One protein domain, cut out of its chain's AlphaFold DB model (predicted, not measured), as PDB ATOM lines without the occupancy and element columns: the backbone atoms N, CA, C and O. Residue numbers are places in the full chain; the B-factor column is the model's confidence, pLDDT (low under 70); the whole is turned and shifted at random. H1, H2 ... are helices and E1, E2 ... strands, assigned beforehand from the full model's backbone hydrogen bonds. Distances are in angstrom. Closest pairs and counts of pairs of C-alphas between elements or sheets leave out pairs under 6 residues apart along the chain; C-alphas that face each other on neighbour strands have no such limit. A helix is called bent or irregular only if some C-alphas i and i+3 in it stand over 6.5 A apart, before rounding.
ATOM      1  N   VAL A 167     144.210 146.964 127.568       56.97
ATOM      2  CA  VAL A 167     144.965 146.006 128.391       56.97
ATOM      3  C   VAL A 167     144.104 145.371 129.504       56.97
ATOM      4  O   VAL A 167     144.533 144.399 130.106       56.97
ATOM      5  N   SER A 168     142.883 145.843 129.789       61.47
ATOM      6  CA  SER A 168     142.017 145.229 130.821       61.47
ATOM      7  C   SER A 168     141.682 143.777 130.467       61.47
ATOM      8  O   SER A 168     141.097 143.526 129.415       61.47
ATOM      9  N   ASP A 169     142.005 142.829 131.350       63.56
ATOM     10  CA  ASP A 169     141.649 141.418 131.166       63.56
ATOM     11  C   ASP A 169     140.115 141.291 131.102       63.56
ATOM     12  O   ASP A 169     139.445 141.575 132.096       63.56
ATOM     13  N   PRO A 170     139.523 140.857 129.972       58.78
ATOM     14  CA  PRO A 170     138.072 140.745 129.839       58.78
ATOM     15  C   PRO A 170     137.471 139.658 130.742       58.78
ATOM     16  O   PRO A 170     136.252 139.577 130.876       58.78
ATOM     17  N   ARG A 171     138.304 138.799 131.344       61.06
ATOM     18  CA  ARG A 171     137.886 137.788 132.324       61.06
ATOM     19  C   ARG A 171     137.886 138.325 133.752       61.06
ATOM     20  O   ARG A 171     137.364 137.646 134.637       61.06
ATOM     21  N   ASP A 172     138.469 139.500 133.986       64.56
ATOM     22  CA  ASP A 172     138.507 140.133 135.298       64.56
ATOM     23  C   ASP A 172     137.430 141.218 135.393       64.56
ATOM     24  O   ASP A 172     137.577 142.336 134.905       64.56
ATOM     25  N   ASN A 173     136.318 140.873 136.043       56.91
ATOM     26  CA  ASN A 173     135.139 141.739 136.153       56.91
ATOM     27  C   ASN A 173     135.369 143.015 136.981       56.91
ATOM     28  O   ASN A 173     134.468 143.845 137.073       56.91
ATOM     29  N   ASP A 174     136.532 143.155 137.617       62.97
ATOM     30  CA  ASP A 174     136.878 144.309 138.445       62.97
ATOM     31  C   ASP A 174     137.907 145.258 137.806       62.97
ATOM     32  O   ASP A 174     138.283 146.261 138.408       62.97
ATOM     33  N   GLY A 175     138.362 144.977 136.576       65.75
ATOM     34  CA  GLY A 175     139.237 145.881 135.819       65.75
ATOM     35  C   GLY A 175     140.611 146.133 136.455       65.75
ATOM     36  O   GLY A 175     141.286 147.098 136.103       65.75
ATOM     37  N   ARG A 176     141.043 145.295 137.411       73.38
ATOM     38  CA  ARG A 176     142.334 145.451 138.111       73.38
ATOM     39  C   ARG A 176     143.469 144.647 137.491       73.38
ATOM     40  O   ARG A 176     144.622 144.825 137.897       73.38
ATOM     41  N   SER A 177     143.153 143.743 136.569       77.69
ATOM     42  CA  SER A 177     144.133 142.961 135.825       77.69
ATOM     43  C   SER A 177     144.325 143.530 134.432       77.69
ATOM     44  O   SER A 177     143.372 143.813 133.711       77.69
ATOM     45  N   HIS A 178     145.587 143.660 134.067       80.00
ATOM     46  CA  HIS A 178     146.044 144.270 132.841       80.00
ATOM     47  C   HIS A 178     146.963 143.279 132.114       80.00
ATOM     48  O   HIS A 178     148.028 142.952 132.635       80.00
ATOM     49  N   VAL A 179     146.556 142.767 130.952       82.38
ATOM     50  CA  VAL A 179     147.327 141.837 130.117       82.38
ATOM     51  C   VAL A 179     148.213 142.610 129.151       82.38
ATOM     52  O   VAL A 179     147.724 143.305 128.266       82.38
ATOM     53  N   LEU A 180     149.520 142.440 129.298       80.75
ATOM     54  CA  LEU A 180     150.520 143.012 128.408       80.75
ATOM     55  C   LEU A 180     150.840 142.015 127.300       80.75
ATOM     56  O   LEU A 180     151.123 140.849 127.587       80.75
ATOM     57  N   HIS A 181     150.830 142.478 126.054       80.31
ATOM     58  CA  HIS A 181     151.279 141.690 124.914       80.31
ATOM     59  C   HIS A 181     151.907 142.605 123.860       80.31
ATOM     60  O   HIS A 181     151.200 143.358 123.193       80.31
ATOM     61  N   ASP A 182     153.222 142.504 123.689       78.44
ATOM     62  CA  ASP A 182     153.988 143.223 122.671       78.44
ATOM     63  C   ASP A 182     155.042 142.290 122.054       78.44
ATOM     64  O   ASP A 182     156.055 141.946 122.668       78.44
ATOM     65  N   GLY A 183     154.763 141.810 120.840       82.19
ATOM     66  CA  GLY A 183     155.608 140.835 120.152       82.19
ATOM     67  C   GLY A 183     155.812 139.551 120.964       82.19
ATOM     68  O   GLY A 183     154.865 138.807 121.214       82.19
ATOM     69  N   THR A 184     157.064 139.274 121.336       82.31
ATOM     70  CA  THR A 184     157.455 138.109 122.150       82.31
ATOM     71  C   THR A 184     157.326 138.349 123.652       82.31
ATOM     72  O   THR A 184     157.440 137.395 124.423       82.31
ATOM     73  N   VAL A 185     157.106 139.597 124.073       83.44
ATOM     74  CA  VAL A 185     156.952 139.975 125.476       83.44
ATOM     75  C   VAL A 185     155.481 139.908 125.848       83.44
ATOM     76  O   VAL A 185     154.626 140.529 125.219       83.44
ATOM     77  N   PHE A 186     155.175 139.167 126.904       86.38
ATOM     78  CA  PHE A 186     153.810 139.041 127.395       86.38
ATOM     79  C   PHE A 186     153.784 138.924 128.909       86.38
ATOM     80  O   PHE A 186     154.736 138.469 129.546       86.38
ATOM     81  N   GLY A 187     152.677 139.325 129.514       86.75
ATOM     82  CA  GLY A 187     152.616 139.381 130.958       86.75
ATOM     83  C   GLY A 187     151.301 139.889 131.497       86.75
ATOM     84  O   GLY A 187     150.332 140.103 130.770       86.75
ATOM     85  N   ARG A 188     151.279 140.089 132.808       86.69
ATOM     86  CA  ARG A 188     150.120 140.608 133.512       86.69
ATOM     87  C   ARG A 188     150.540 141.519 134.649       86.69
ATOM     88  O   ARG A 188     151.422 141.189 135.439       86.69
ATOM     89  N   ILE A 189     149.835 142.631 134.772       86.50
ATOM     90  CA  ILE A 189     149.859 143.490 135.950       86.50
ATOM     91  C   ILE A 189     148.551 143.307 136.692       86.50
ATOM     92  O   ILE A 189     147.483 143.359 136.091       86.50
ATOM     93  N   ARG A 190     148.625 143.110 138.005       85.38
ATOM     94  CA  ARG A 190     147.447 143.061 138.868       85.38
ATOM     95  C   ARG A 190     147.582 144.071 139.990       85.38
ATOM     96  O   ARG A 190     148.518 144.003 140.787       85.38
ATOM     97  N   LEU A 191     146.614 144.974 140.081       82.62
ATOM     98  CA  LEU A 191     146.512 145.949 141.161       82.62
ATOM     99  C   LEU A 191     145.684 145.358 142.310       82.62
ATOM    100  O   LEU A 191     144.564 144.888 142.101       82.62
ATOM    101  N   SER A 192     146.202 145.358 143.540       79.06
ATOM    102  CA  SER A 192     145.429 144.895 144.701       79.06
ATOM    103  C   SER A 192     144.860 146.049 145.525       79.06
ATOM    104  O   SER A 192     145.413 147.145 145.607       79.06
ATOM    105  N   ARG A 193     143.765 145.754 146.234       68.38
ATOM    106  CA  ARG A 193     143.098 146.687 147.158       68.38
ATOM    107  C   ARG A 193     143.968 147.069 148.363       68.38
ATOM    108  O   ARG A 193     143.718 148.095 148.982       68.38
ATOM    109  N   GLY A 194     144.978 146.264 148.701       67.19
ATOM    110  CA  GLY A 194     145.887 146.522 149.822       67.19
ATOM    111  C   GLY A 194     147.035 147.474 149.486       67.19
ATOM    112  O   GLY A 194     147.881 147.721 150.338       67.19
ATOM    113  N   GLY A 195     147.103 147.975 148.248       69.44
ATOM    114  CA  GLY A 195     148.232 148.769 147.767       69.44
ATOM    115  C   GLY A 195     149.450 147.937 147.357       69.44
ATOM    116  O   GLY A 195     150.414 148.510 146.858       69.44
ATOM    117  N   SER A 196     149.414 146.611 147.515       76.62
ATOM    118  CA  SER A 196     150.355 145.713 146.845       76.62
ATOM    119  C   SER A 196     149.907 145.477 145.404       76.62
ATOM    120  O   SER A 196     148.716 145.353 145.129       76.62
ATOM    121  N   SER A 197     150.846 145.394 144.477       83.81
ATOM    122  CA  SER A 197     150.568 145.053 143.082       83.81
ATOM    123  C   SER A 197     151.546 143.975 142.647       83.81
ATOM    124  O   SER A 197     152.652 143.900 143.180       83.81
ATOM    125  N   SER A 198     151.145 143.141 141.694       87.31
ATOM    126  CA  SER A 198     152.032 142.158 141.073       87.31
ATOM    127  C   SER A 198     152.262 142.508 139.609       87.31
ATOM    128  O   SER A 198     151.347 142.958 138.920       87.31
ATOM    129  N   LEU A 199     153.486 142.276 139.147       88.94
ATOM    130  CA  LEU A 199     153.894 142.377 137.753       88.94
ATOM    131  C   LEU A 199     154.561 141.055 137.379       88.94
ATOM    132  O   LEU A 199     155.546 140.662 138.000       88.94
ATOM    133  N   GLU A 200     154.013 140.383 136.377       89.50
ATOM    134  CA  GLU A 200     154.544 139.153 135.795       89.50
ATOM    135  C   GLU A 200     154.875 139.455 134.332       89.50
ATOM    136  O   GLU A 200     153.973 139.803 133.575       89.50
ATOM    137  N   LEU A 201     156.144 139.349 133.934       89.12
ATOM    138  CA  LEU A 201     156.598 139.554 132.553       89.12
ATOM    139  C   LEU A 201     157.371 138.327 132.077       89.12
ATOM    140  O   LEU A 201     158.190 137.783 132.814       89.12
ATOM    141  N   ASN A 202     157.130 137.924 130.836       90.75
ATOM    142  CA  ASN A 202     157.775 136.804 130.165       90.75
ATOM    143  C   ASN A 202     158.297 137.245 128.793       90.75
ATOM    144  O   ASN A 202     157.806 138.218 128.223       90.75
ATOM    145  N   GLY A 203     159.278 136.508 128.265       89.94
ATOM    146  CA  GLY A 203     159.863 136.781 126.946       89.94
ATOM    147  C   GLY A 203     160.831 137.968 126.904       89.94
ATOM    148  O   GLY A 203     161.142 138.449 125.820       89.94
ATOM    149  N   LEU A 204     161.295 138.437 128.069       90.88
ATOM    150  CA  LEU A 204     162.314 139.481 128.193       90.88
ATOM    151  C   LEU A 204     163.722 138.901 128.011       90.88
ATOM    152  O   LEU A 204     164.009 137.799 128.483       90.88
ATOM    153  N   ASP A 205     164.615 139.671 127.394       92.50
ATOM    154  CA  ASP A 205     166.046 139.376 127.398       92.50
ATOM    155  C   ASP A 205     166.680 139.651 128.781       92.50
ATOM    156  O   ASP A 205     166.111 140.336 129.639       92.50
ATOM    157  N   HIS A 206     167.878 139.102 129.007       93.94
ATOM    158  CA  HIS A 206     168.565 139.211 130.296       93.94
ATOM    159  C   HIS A 206     168.907 140.658 130.686       93.94
ATOM    160  O   HIS A 206     168.816 140.994 131.867       93.94
ATOM    161  N   GLU A 207     169.262 141.515 129.726       95.19
ATOM    162  CA  GLU A 207     169.628 142.911 129.995       95.19
ATOM    163  C   GLU A 207     168.407 143.698 130.481       95.19
ATOM    164  O   GLU A 207     168.479 144.427 131.474       95.19
ATOM    165  N   THR A 208     167.246 143.471 129.862       92.25
ATOM    166  CA  THR A 208     165.975 144.065 130.287       92.25
ATOM    167  C   THR A 208     165.587 143.620 131.701       92.25
ATOM    168  O   THR A 208     165.180 144.446 132.524       92.25
ATOM    169  N   VAL A 209     165.763 142.336 132.038       92.31
ATOM    170  CA  VAL A 209     165.505 141.828 133.401       92.31
ATOM    171  C   VAL A 209     166.422 142.501 134.430       92.31
ATOM    172  O   VAL A 209     165.954 142.926 135.491       92.31
ATOM    173  N   ILE A 210     167.713 142.648 134.118       94.50
ATOM    174  CA  ILE A 210     168.686 143.322 134.991       94.50
ATOM    175  C   ILE A 210     168.310 144.799 135.185       94.50
ATOM    176  O   ILE A 210     168.332 145.291 136.317       94.50
ATOM    177  N   ALA A 211     167.910 145.496 134.119       94.19
ATOM    178  CA  ALA A 211     167.498 146.897 134.181       94.19
ATOM    179  C   ALA A 211     166.264 147.104 135.079       94.19
ATOM    180  O   ALA A 211     166.250 148.013 135.916       94.19
ATOM    181  N   ILE A 212     165.254 146.231 134.974       91.31
ATOM    182  CA  ILE A 212     164.069 146.262 135.847       91.31
ATOM    183  C   ILE A 212     164.478 146.051 137.310       91.31
ATOM    184  O   ILE A 212     164.051 146.805 138.189       91.31
ATOM    185  N   ALA A 213     165.340 145.069 137.589       91.75
ATOM    186  CA  ALA A 213     165.815 144.803 138.946       91.75
ATOM    187  C   ALA A 213     166.585 145.999 139.541       91.75
ATOM    188  O   ALA A 213     166.371 146.363 140.702       91.75
ATOM    189  N   ALA A 214     167.437 146.651 138.744       93.62
ATOM    190  CA  ALA A 214     168.172 147.844 139.155       93.62
ATOM    191  C   ALA A 214     167.233 149.020 139.478       93.62
ATOM    192  O   ALA A 214     167.402 149.677 140.509       93.62
ATOM    193  N   LEU A 215     166.204 149.242 138.652       94.19
ATOM    194  CA  LEU A 215     165.189 150.272 138.880       94.19
ATOM    195  C   LEU A 215     164.425 150.043 140.194       94.19
ATOM    196  O   LEU A 215     164.253 150.979 140.979       94.19
ATOM    197  N   VAL A 216     163.993 148.803 140.453       90.44
ATOM    198  CA  VAL A 216     163.290 148.438 141.695       90.44
ATOM    199  C   VAL A 216     164.174 148.717 142.911       90.44
ATOM    200  O   VAL A 216     163.723 149.351 143.868       90.44
ATOM    201  N   LYS A 217     165.450 148.322 142.856       91.75
ATOM    202  CA  LYS A 217     166.411 148.554 143.942       91.75
ATOM    203  C   LYS A 217     166.649 150.046 144.202       91.75
ATOM    204  O   LYS A 217     166.663 150.467 145.357       91.75
ATOM    205  N   ALA A 218     166.788 150.857 143.151       91.62
ATOM    206  CA  ALA A 218     166.969 152.304 143.282       91.62
ATOM    207  C   ALA A 218     165.758 152.986 143.945       91.62
ATOM    208  O   ALA A 218     165.920 153.849 144.806       91.62
ATOM    209  N   ARG A 219     164.535 152.566 143.595       90.06
ATOM    210  CA  ARG A 219     163.301 153.085 144.208       90.06
ATOM    211  C   ARG A 219     163.167 152.708 145.681       90.06
ATOM    212  O   ARG A 219     162.709 153.535 146.459       90.06
ATOM    213  N   GLN A 220     163.576 151.498 146.061       86.12
ATOM    214  CA  GLN A 220     163.597 151.078 147.464       86.12
ATOM    215  C   GLN A 220     164.575 151.916 148.290       86.12
ATOM    216  O   GLN A 220     164.221 152.349 149.379       86.12
ATOM    217  N   ALA A 221     165.766 152.196 147.754       83.94
ATOM    218  CA  ALA A 221     166.756 153.035 148.427       83.94
ATOM    219  C   ALA A 221     166.287 154.489 148.606       83.94
ATOM    220  O   ALA A 221     166.619 155.111 149.605       83.94
ATOM    221  N   ALA A 222     165.505 155.027 147.666       82.81
ATOM    222  CA  ALA A 222     164.952 156.381 147.761       82.81
ATOM    223  C   ALA A 222     163.747 156.505 148.716       82.81
ATOM    224  O   ALA A 222     163.341 157.619 149.036       82.81
ATOM    225  N   ALA A 223     163.136 155.384 149.110       77.06
ATOM    226  CA  ALA A 223     161.969 155.339 149.992       77.06
ATOM    227  C   ALA A 223     162.308 154.957 151.448       77.06
ATOM    228  O   ALA A 223     161.403 154.941 152.282       77.06
ATOM    229  N   ALA A 224     163.572 154.614 151.719       64.94
ATOM    230  CA  ALA A 224     164.119 154.291 153.037       64.94
ATOM    231  C   ALA A 224     164.770 155.526 153.674       64.94
ATOM    232  O   ALA A 224     164.682 155.641 154.916       64.94
TER     233      ALA A 224
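What this domain is: This is residues 167 to 224 of the 224 residues of an uncharacterized protein of Aureimonas pseudogalii (UniProt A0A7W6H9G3). A small three-stranded antiparallel sheet, E1, E2 and E3 side by side, is joined by a tight link to one long helix, H1, most of which stands free of the sheet across an empty gap. The whole is a flat, loose piece in which neither face of the sheet is covered by the helix, and the unnamed residues 167 to 176 loop out before E1. The printed part has 58 residues with three named strands and then one named helix, in the order E1 E2 E3 H1, and its class is mixed, helices and strands. The sheet's order is E1 - E2 - E3. The radius of gyration of the C-alphas is 13.5 A, and the C-alphas span 36 by 31 by 10 A.

Where its parts are: The printed part begins at Val 167, whose C-alpha is at (144.965, 146.006, 128.391). E1 takes residues 177 to 182 and measures 16.4 A from first to last C-alpha, beginning with C-alpha 177 at (144.133, 142.961, 135.825). E2 takes residues 185 to 191 and measures 19.8 A; with 7 residues it is the longest strand. E3 takes residues 197 to 202 and measures 16.9 A. H1 takes residues 206 to 223 and measures 26.3 A, ending with C-alpha 223 at (161.969, 155.339, 149.992).

How they stand to each other: E1, E2 and E3 form a meander, each strand the antiparallel neighbour of the one before. E1 and E2 are a hairpin, with 163 degrees between their N-to-C directions. The C-alphas of His 181 and Phe 186 face each other at 4.4 A, and N 178 and O 189 are within hydrogen-bond range at 2.8 A, as are N 180 and O 187 at 2.9 A. E2 and E3 are a hairpin too, with 172 degrees between their directions. The C-alphas of Gly 187 and Leu 201 face each other at 4.3 A, and N 188 and O 200 are within hydrogen-bond range at 2.8 A. E1 and E3 are the edge strands, and E2 is the inner one. H1 is not on the sheet, with 2 pairs of C-alphas within 10 A, and it is apart from E1 and E2. In H1 every O i to N i+4 pair is within hydrogen-bond range, and the helix is not bent.

The domain as a whole: The C-alphas of Pro 170 and Ala 224, the two farthest apart, are 37.4 A from each other. Residues 210 to 224, of which 210 to 223 belong to H1, stand free; the body without them has 43 residues and spans 32 by 22 by 9 A. The printed part has no cut, and it ends at Ala 224, the chain's last residue. The links E1 to E2, E2 to E3 and E3 to H1 are tight. The mean pLDDT of the printed part is 81.4, and it is under 70 at residues 167 to 175, residues 193 to 195 and residue 224.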